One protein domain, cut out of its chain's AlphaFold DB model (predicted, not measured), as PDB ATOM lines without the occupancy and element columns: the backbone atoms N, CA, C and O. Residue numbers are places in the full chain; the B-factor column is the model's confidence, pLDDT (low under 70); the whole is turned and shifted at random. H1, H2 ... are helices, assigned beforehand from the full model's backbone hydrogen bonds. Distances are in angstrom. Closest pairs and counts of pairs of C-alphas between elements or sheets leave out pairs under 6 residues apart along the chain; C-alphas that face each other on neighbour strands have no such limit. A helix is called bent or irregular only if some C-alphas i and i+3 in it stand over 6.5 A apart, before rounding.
ATOM      1  N   TYR A  12      38.087 -45.574  30.504       84.19
ATOM      2  CA  TYR A  12      38.992 -46.647  30.072       84.19
ATOM      3  C   TYR A  12      38.596 -47.281  28.730       84.19
ATOM      4  O   TYR A  12      39.420 -47.938  28.094       84.19
ATOM      5  N   PHE A  13      37.367 -47.059  28.256       83.62
ATOM      6  CA  PHE A  13      36.898 -47.499  26.940       83.62
ATOM      7  C   PHE A  13      37.030 -46.427  25.852       83.62
ATOM      8  O   PHE A  13      36.879 -46.749  24.673       83.62
ATOM      9  N   LEU A  14      37.330 -45.170  26.201       85.81
ATOM     10  CA  LEU A  14      37.368 -44.062  25.238       85.81
ATOM     11  C   LEU A  14      38.399 -44.268  24.127       85.81
ATOM     12  O   LEU A  14      38.077 -44.066  22.957       85.81
ATOM     13  N   ALA A  15      39.608 -44.728  24.462       84.25
ATOM     14  CA  ALA A  15      40.635 -45.007  23.459       84.25
ATOM     15  C   ALA A  15      40.187 -46.088  22.464       84.25
ATOM     16  O   ALA A  15      40.367 -45.934  21.255       84.25
ATOM     17  N   LEU A  16      39.555 -47.157  22.960       81.88
ATOM     18  CA  LEU A  16      39.023 -48.226  22.119       81.88
ATOM     19  C   LEU A  16      37.881 -47.698  21.237       81.88
ATOM     20  O   LEU A  16      37.886 -47.930  20.034       81.88
ATOM     21  N   TYR A  17      36.952 -46.925  21.802       83.44
ATOM     22  CA  TYR A  17      35.842 -46.308  21.073       83.44
ATOM     23  C   TYR A  17      36.314 -45.385  19.938       83.44
ATOM     24  O   TYR A  17      35.800 -45.468  18.820       83.44
ATOM     25  N   GLN A  18      37.334 -44.556  20.178       83.94
ATOM     26  CA  GLN A  18      37.932 -43.724  19.130       83.94
ATOM     27  C   GLN A  18      38.612 -44.566  18.051       83.94
ATOM     28  O   GLN A  18      38.435 -44.296  16.864       83.94
ATOM     29  N   LEU A  19      39.321 -45.631  18.436       81.94
ATOM     30  CA  LEU A  19      39.938 -46.559  17.488       81.94
ATOM     31  C   LEU A  19      38.891 -47.251  16.599       81.94
ATOM     32  O   LEU A  19      39.109 -47.417  15.400       81.94
ATOM     33  N   LEU A  20      37.719 -47.571  17.156       77.62
ATOM     34  CA  LEU A  20      36.575 -48.104  16.415       77.62
ATOM     35  C   LEU A  20      35.999 -47.100  15.407       77.62
ATOM     36  O   LEU A  20      35.599 -47.505  14.317       77.62
ATOM     37  N   ARG A  21      35.974 -45.801  15.737       77.12
ATOM     38  CA  ARG A  21      35.451 -44.743  14.853       77.12
ATOM     39  C   ARG A  21      36.261 -44.589  13.561       77.12
ATOM     40  O   ARG A  21      35.710 -44.155  12.552       77.12
ATOM     41  N   PHE A  22      37.539 -44.968  13.576       76.69
ATOM     42  CA  PHE A  22      38.394 -44.976  12.385       76.69
ATOM     43  C   PHE A  22      38.139 -46.174  11.456       76.69
ATOM     44  O   PHE A  22      38.580 -46.148  10.307       76.69
ATOM     45  N   ILE A  23      37.415 -47.204  11.910       76.19
ATOM     46  CA  ILE A  23      37.096 -48.379  11.097       76.19
ATOM     47  C   ILE A  23      35.740 -48.161  10.405       76.19
ATOM     48  O   ILE A  23      34.734 -47.908  11.076       76.19
ATOM     49  N   PRO A  24      35.651 -48.280   9.067       73.62
ATOM     50  CA  PRO A  24      34.380 -48.163   8.369       73.62
ATOM     51  C   PRO A  24      33.380 -49.218   8.865       73.62
ATOM     52  O   PRO A  24      33.691 -50.400   9.027       73.62
ATOM     53  N   LYS A  25      32.138 -48.773   9.074       69.75
ATOM     54  CA  LYS A  25      31.010 -49.530   9.649       69.75
ATOM     55  C   LYS A  25      30.676 -50.866   8.966       69.75
ATOM     56  O   LYS A  25      29.968 -51.676   9.550       69.75
ATOM     57  N   THR A  26      31.208 -51.129   7.775       67.69
ATOM     58  CA  THR A  26      31.061 -52.404   7.061       67.69
ATOM     59  C   THR A  26      31.902 -53.541   7.654       67.69
ATOM     60  O   THR A  26      31.589 -54.699   7.403       67.69
ATOM     61  N   MET A  27      32.940 -53.241   8.449       67.00
ATOM     62  CA  MET A  27      33.833 -54.246   9.058       67.00
ATOM     63  C   MET A  27      34.233 -53.928  10.513       67.00
ATOM     64  O   MET A  27      35.077 -54.620  11.081       67.00
ATOM     65  N   GLY A  28      33.625 -52.900  11.121       69.25
ATOM     66  CA  GLY A  28      33.980 -52.357  12.441       69.25
ATOM     67  C   GLY A  28      34.108 -53.409  13.541       69.25
ATOM     68  O   GLY A  28      35.201 -53.642  14.046       69.25
ATOM     69  N   ALA A  29      33.006 -54.086  13.873       72.56
ATOM     70  CA  ALA A  29      32.966 -55.018  15.002       72.56
ATOM     71  C   ALA A  29      33.917 -56.217  14.828       72.56
ATOM     72  O   ALA A  29      34.617 -56.593  15.767       72.56
ATOM     73  N   THR A  30      33.991 -56.789  13.623       80.12
ATOM     74  CA  THR A  30      34.856 -57.943  13.334       80.12
ATOM     75  C   THR A  30      36.332 -57.594  13.511       80.12
ATOM     76  O   THR A  30      37.076 -58.350  14.136       80.12
ATOM     77  N   LEU A  31      36.759 -56.430  13.012       78.94
ATOM     78  CA  LEU A  31      38.145 -55.980  13.134       78.94
ATOM     79  C   LEU A  31      38.513 -55.632  14.580       78.94
ATOM     80  O   LEU A  31      39.632 -55.911  15.001       78.94
ATOM     81  N   SER A  32      37.580 -55.092  15.365       75.00
ATOM     82  CA  SER A  32      37.813 -54.804  16.785       75.00
ATOM     83  C   SER A  32      38.005 -56.066  17.620       75.00
ATOM     84  O   SER A  32      38.923 -56.128  18.435       75.00
ATOM     85  N   VAL A  33      37.180 -57.092  17.395       81.56
ATOM     86  CA  VAL A  33      37.323 -58.382  18.086       81.56
ATOM     87  C   VAL A  33      38.641 -59.050  17.697       81.56
ATOM     88  O   VAL A  33      39.362 -59.533  18.569       81.56
ATOM     89  N   LEU A  34      39.003 -59.011  16.410       82.88
ATOM     90  CA  LEU A  34      40.298 -59.503  15.943       82.88
ATOM     91  C   LEU A  34      41.467 -58.743  16.582       82.88
ATOM     92  O   LEU A  34      42.442 -59.374  16.977       82.88
ATOM     93  N   ALA A  35      41.374 -57.421  16.748       81.19
ATOM     94  CA  ALA A  35      42.422 -56.630  17.391       81.19
ATOM     95  C   ALA A  35      42.648 -57.040  18.858       81.19
ATOM     96  O   ALA A  35      43.792 -57.235  19.272       81.19
ATOM     97  N   VAL A  36      41.573 -57.238  19.632       83.31
ATOM     98  CA  VAL A  36      41.663 -57.715  21.026       83.31
ATOM     99  C   VAL A  36      42.212 -59.143  21.085       83.31
ATOM    100  O   VAL A  36      43.050 -59.454  21.930       83.31
ATOM    101  N   PHE A  37      41.794 -60.006  20.158       86.25
ATOM    102  CA  PHE A  37      42.278 -61.382  20.070       86.25
ATOM    103  C   PHE A  37      43.776 -61.459  19.740       86.25
ATOM    104  O   PHE A  37      44.512 -62.224  20.361       86.25
ATOM    105  N   VAL A  38      44.258 -60.620  18.818       86.12
ATOM    106  CA  VAL A  38      45.691 -60.511  18.505       86.12
ATOM    107  C   VAL A  38      46.479 -60.032  19.725       86.12
ATOM    108  O   VAL A  38      47.544 -60.577  20.002       86.12
ATOM    109  N   LEU A  39      45.948 -59.075  20.494       84.12
ATOM    110  CA  LEU A  39      46.589 -58.598  21.724       84.12
ATOM    111  C   LEU A  39      46.714 -59.709  22.786       84.12
ATOM    112  O   LEU A  39      47.727 -59.782  23.476       84.12
ATOM    113  N   LEU A  40      45.716 -60.596  22.886       86.56
ATOM    114  CA  LEU A  40      45.738 -61.756  23.788       86.56
ATOM    115  C   LEU A  40      46.781 -62.804  23.385       86.56
ATOM    116  O   LEU A  40      47.380 -63.431  24.255       86.56
ATOM    117  N   ILE A  41      47.008 -62.996  22.083       87.56
ATOM    118  CA  ILE A  41      47.995 -63.959  21.568       87.56
ATOM    119  C   ILE A  41      49.417 -63.382  21.585       87.56
ATOM    120  O   ILE A  41      50.387 -64.133  21.681       87.56
ATOM    121  N   TRP A  42      49.556 -62.056  21.551       83.56
ATOM    122  CA  TRP A  42      50.834 -61.344  21.514       83.56
ATOM    123  C   TRP A  42      51.907 -61.837  22.509       83.56
ATOM    124  O   TRP A  42      53.027 -62.094  22.061       83.56
ATOM    125  N   PRO A  43      51.631 -62.029  23.820       79.69
ATOM    126  CA  PRO A  43      52.651 -62.493  24.769       79.69
ATOM    127  C   PRO A  43      53.126 -63.929  24.510       79.69
ATOM    128  O   PRO A  43      54.218 -64.286  24.938       79.69
ATOM    129  N   THR A  55      67.779 -54.338  20.466       84.00
ATOM    130  CA  THR A  55      66.422 -54.897  20.374       84.00
ATOM    131  C   THR A  55      65.568 -54.458  21.558       84.00
ATOM    132  O   THR A  55      64.481 -53.920  21.352       84.00
ATOM    133  N   SER A  56      66.082 -54.577  22.786       84.25
ATOM    134  CA  SER A  56      65.346 -54.141  23.979       84.25
ATOM    135  C   SER A  56      65.086 -52.630  23.986       84.25
ATOM    136  O   SER A  56      64.003 -52.192  24.371       84.25
ATOM    137  N   ARG A  57      66.022 -51.816  23.473       87.19
ATOM    138  CA  ARG A  57      65.832 -50.364  23.329       87.19
ATOM    139  C   ARG A  57      64.742 -50.017  22.317       87.19
ATOM    140  O   ARG A  57      63.923 -49.148  22.601       87.19
ATOM    141  N   ILE A  58      64.700 -50.691  21.166       89.25
ATOM    142  CA  ILE A  58      63.641 -50.493  20.160       89.25
ATOM    143  C   ILE A  58      62.284 -50.903  20.733       89.25
ATOM    144  O   ILE A  58      61.329 -50.138  20.623       89.25
ATOM    145  N   ARG A  59      62.199 -52.064  21.395       85.62
ATOM    146  CA  ARG A  59      60.964 -52.542  22.038       85.62
ATOM    147  C   ARG A  59      60.471 -51.576  23.112       85.62
ATOM    148  O   ARG A  59      59.281 -51.276  23.155       85.62
ATOM    149  N   PHE A  60      61.382 -51.042  23.925       89.06
ATOM    150  CA  PHE A  60      61.059 -50.031  24.925       89.06
ATOM    151  C   PHE A  60      60.472 -48.769  24.281       89.06
ATOM    152  O   PHE A  60      59.372 -48.360  24.647       89.06
ATOM    153  N   TRP A  61      61.142 -48.190  23.277       92.62
ATOM    154  CA  TRP A  61      60.633 -47.003  22.581       92.62
ATOM    155  C   TRP A  61      59.306 -47.263  21.872       92.62
ATOM    156  O   TRP A  61      58.411 -46.426  21.942       92.62
ATOM    157  N   PHE A  62      59.146 -48.430  21.246       91.06
ATOM    158  CA  PHE A  62      57.881 -48.837  20.642       91.06
ATOM    159  C   PHE A  62      56.759 -48.898  21.687       91.06
ATOM    160  O   PHE A  62      55.693 -48.328  21.472       91.06
ATOM    161  N   SER A  63      57.014 -49.517  22.845       89.06
ATOM    162  CA  SER A  63      56.036 -49.588  23.937       89.06
ATOM    163  C   SER A  63      55.688 -48.206  24.495       89.06
ATOM    164  O   SER A  63      54.519 -47.917  24.732       89.06
ATOM    165  N   LEU A  64      56.677 -47.315  24.623       94.00
ATOM    166  CA  LEU A  64      56.471 -45.951  25.092       94.00
ATOM    167  C   LEU A  64      55.592 -45.159  24.118       94.00
ATOM    168  O   LEU A  64      54.636 -44.515  24.541       94.00
ATOM    169  N   VAL A  65      55.875 -45.246  22.815       95.25
ATOM    170  CA  VAL A  65      55.051 -44.613  21.777       95.25
ATOM    171  C   VAL A  65      53.634 -45.187  21.790       95.25
ATOM    172  O   VAL A  65      52.681 -44.417  21.738       95.25
ATOM    173  N   ALA A  66      53.472 -46.506  21.927       90.88
ATOM    174  CA  ALA A  66      52.155 -47.134  22.016       90.88
ATOM    175  C   ALA A  66      51.340 -46.613  23.216       90.88
ATOM    176  O   ALA A  66      50.169 -46.271  23.053       90.88
ATOM    177  N   VAL A  67      51.955 -46.472  24.398       92.31
ATOM    178  CA  VAL A  67      51.292 -45.888  25.578       92.31
ATOM    179  C   VAL A  67      50.912 -44.424  25.338       92.31
ATOM    180  O   VAL A  67      49.789 -44.029  25.647       92.31
ATOM    181  N   LEU A  68      51.801 -43.623  24.743       95.00
ATOM    182  CA  LEU A  68      51.509 -42.223  24.416       95.00
ATOM    183  C   LEU A  68      50.343 -42.090  23.426       95.00
ATOM    184  O   LEU A  68      49.491 -41.222  23.605       95.00
ATOM    185  N   VAL A  69      50.269 -42.967  22.420       92.75
ATOM    186  CA  VAL A  69      49.151 -43.013  21.465       92.75
ATOM    187  C   VAL A  69      47.838 -43.349  22.173       92.75
ATOM    188  O   VAL A  69      46.838 -42.680  21.927       92.75
ATOM    189  N   ILE A  70      47.829 -44.329  23.082       90.69
ATOM    190  CA  ILE A  70      46.629 -44.679  23.860       90.69
ATOM    191  C   ILE A  70      46.160 -43.483  24.695       90.69
ATOM    192  O   ILE A  70      44.980 -43.148  24.662       90.69
ATOM    193  N   ILE A  71      47.073 -42.798  25.390       91.94
ATOM    194  CA  ILE A  71      46.743 -41.608  26.188       91.94
ATOM    195  C   ILE A  71      46.169 -40.497  25.299       91.94
ATOM    196  O   ILE A  71      45.145 -39.907  25.640       91.94
ATOM    197  N   ALA A  72      46.788 -40.237  24.145       92.00
ATOM    198  CA  ALA A  72      46.303 -39.236  23.199       92.00
ATOM    199  C   ALA A  72      44.892 -39.565  22.682       92.00
ATOM    200  O   ALA A  72      44.047 -38.675  22.608       92.00
ATOM    201  N   LEU A  73      44.613 -40.840  22.383       89.69
ATOM    202  CA  LEU A  73      43.284 -41.304  21.972       89.69
ATOM    203  C   LEU A  73      42.246 -41.177  23.093       89.69
ATOM    204  O   LEU A  73      41.110 -40.804  22.814       89.69
ATOM    205  N   THR A  74      42.618 -41.444  24.347       89.81
ATOM    206  CA  THR A  74      41.727 -41.239  25.500       89.81
ATOM    207  C   THR A  74      41.361 -39.766  25.653       89.81
ATOM    208  O   THR A  74      40.184 -39.443  25.768       89.81
ATOM    209  N   ILE A  75      42.348 -38.865  25.597       90.38
ATOM    210  CA  ILE A  75      42.116 -37.416  25.707       90.38
ATOM    211  C   ILE A  75      41.246 -36.928  24.546       90.38
ATOM    212  O   ILE A  75      40.288 -36.189  24.756       90.38
ATOM    213  N   TRP A  76      41.538 -37.375  23.323       88.19
ATOM    214  CA  TRP A  76      40.718 -37.056  22.157       88.19
ATOM    215  C   TRP A  76      39.279 -37.550  22.323       88.19
ATOM    216  O   TRP A  76      38.338 -36.843  21.970       88.19
ATOM    217  N   GLY A  77      39.102 -38.753  22.875       84.69
ATOM    218  CA  GLY A  77      37.786 -39.337  23.100       84.69
ATOM    219  C   GLY A  77      36.964 -38.646  24.177       84.69
ATOM    220  O   GLY A  77      35.744 -38.598  24.053       84.69
ATOM    221  N   GLU A  78      37.618 -38.075  25.183       84.44
ATOM    222  CA  GLU A  78      36.965 -37.255  26.203       84.44
ATOM    223  C   GLU A  78      36.459 -35.933  25.603       84.44
ATOM    224  O   GLU A  78      35.319 -35.527  25.845       84.44
ATOM    225  N   VAL A  79      37.287 -35.292  24.767       82.12
ATOM    226  CA  VAL A  79      37.002 -33.985  24.148       82.12
ATOM    227  C   VAL A  79      35.963 -34.074  23.019       82.12
ATOM    228  O   VAL A  79      35.224 -33.113  22.810       82.12
ATOM    229  N   SER A  80      35.889 -35.198  22.293       70.62
ATOM    230  CA  SER A  80      34.935 -35.419  21.185       70.62
ATOM    231  C   SER A  80      33.527 -35.750  21.655       70.62
ATOM    232  O   SER A  80      32.558 -35.320  21.002       70.62
TER     233      SER A  80
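AT A GLANCE: This is residues 12 to 43 and 55 to 80 of the 80 residues of the protein "CYTB_CTER domain-containing protein" of Anaerolineales bacterium (UniProt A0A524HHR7). A loose, open frame of three helices: the short H1 stands at one end and crosses the last part of the long H3 nearly at a right angle, while H2, joined to H1 by a short loop, runs off as a second arm. H2 and H3 leave an empty gap between them, and residues 37 to 43 of H2 and 55 to 68 of H3 stick out as free arms away from the end where H1 lies. The printed part has 58 residues with three named helices, in the order H1, H2, H3 along the chain, and no named strand; the class is all helix. The whole is loose, with a radius of gyration of the C-alphas of 13.2 A, and its C-alphas span 38 by 29 by 18 A along their three main axes.

HOW THE PARTS SIT: The printed part begins with H1, residues 12 to 21, which touches both other helices. After residues 22 to 27 comes H2, residues 28 to 43. H1 and H2 only just touch, with 3 pairs of C-alphas within 8 A. Their closest C-alphas are those of Leu 20 and Gly 28, 6.4 A apart, and H2 touches H1 with residues 28 to 32 alone. The lines of the two helices stand at a steep tilt of 54 degrees, and they run opposite ways; their centres are 13.6 A apart. Beyond the cut comes H3, residues 55 to 79. H1 and H3 touch with 16 pairs of C-alphas within 8 A, and H3 does so with residues 70 to 78 alone. The closest C-alphas of this pair are those of Ala 15 and Thr 74, 4.4 A apart. Their lines are about perpendicular, at 87 degrees, and their centres are 14.0 A apart. H2 and H3 are apart, with no C-alpha of the one within 8 A of the other. In H3 every O i to N i+4 pair is within hydrogen-bond range; in H1 5 of 6 such pairs are, and in H2 11 of 12.

IN THESE COORDINATES: H1 runs from Tyr 12, with its C-alpha at (38.992, -46.647, 30.072), to Arg 21. It is 15.7 A from first to last C-alpha and irregular: C-alphas 12 and 15 are 7.0 A apart. H2 runs from Gly 28, with its C-alpha at (33.980, -52.357, 12.441), to Pro 43 and is 24.6 A from first to last C-alpha. It is irregular too, with C-alphas 40 and 43 at 7.0 A. H3 is the longest helix, with 25 residues and 36.3 A from first to last C-alpha. It runs from Thr 55 to Val 79, whose C-alpha is at (37.002, -33.985, 24.148), and it is not bent.

THE WHOLE: The two C-alphas farthest apart are those of Thr 26 and Arg 57, at 38.4 A, while the first and last printed C-alphas, of Tyr 12 and Ser 80, are 14.9 A apart. Residue 80 is the chain's last. Without the stretches that stand free, residues 37 to 43 and 55 to 68, the body has 37 residues and spans 26 by 18 by 14 A, with a radius of gyration of 10.1 A. Residues 44 to 54 are not printed, and across this cut C-alphas 43 and 55 are 16.3 A apart; the link from H2 to H3 is the link across the cut. The link from H1 to H2 has 6 residues and is short. The mean pLDDT of the printed part is 83.8. It is under 70 at residues 25 to 28, of which 28 belongs to H2.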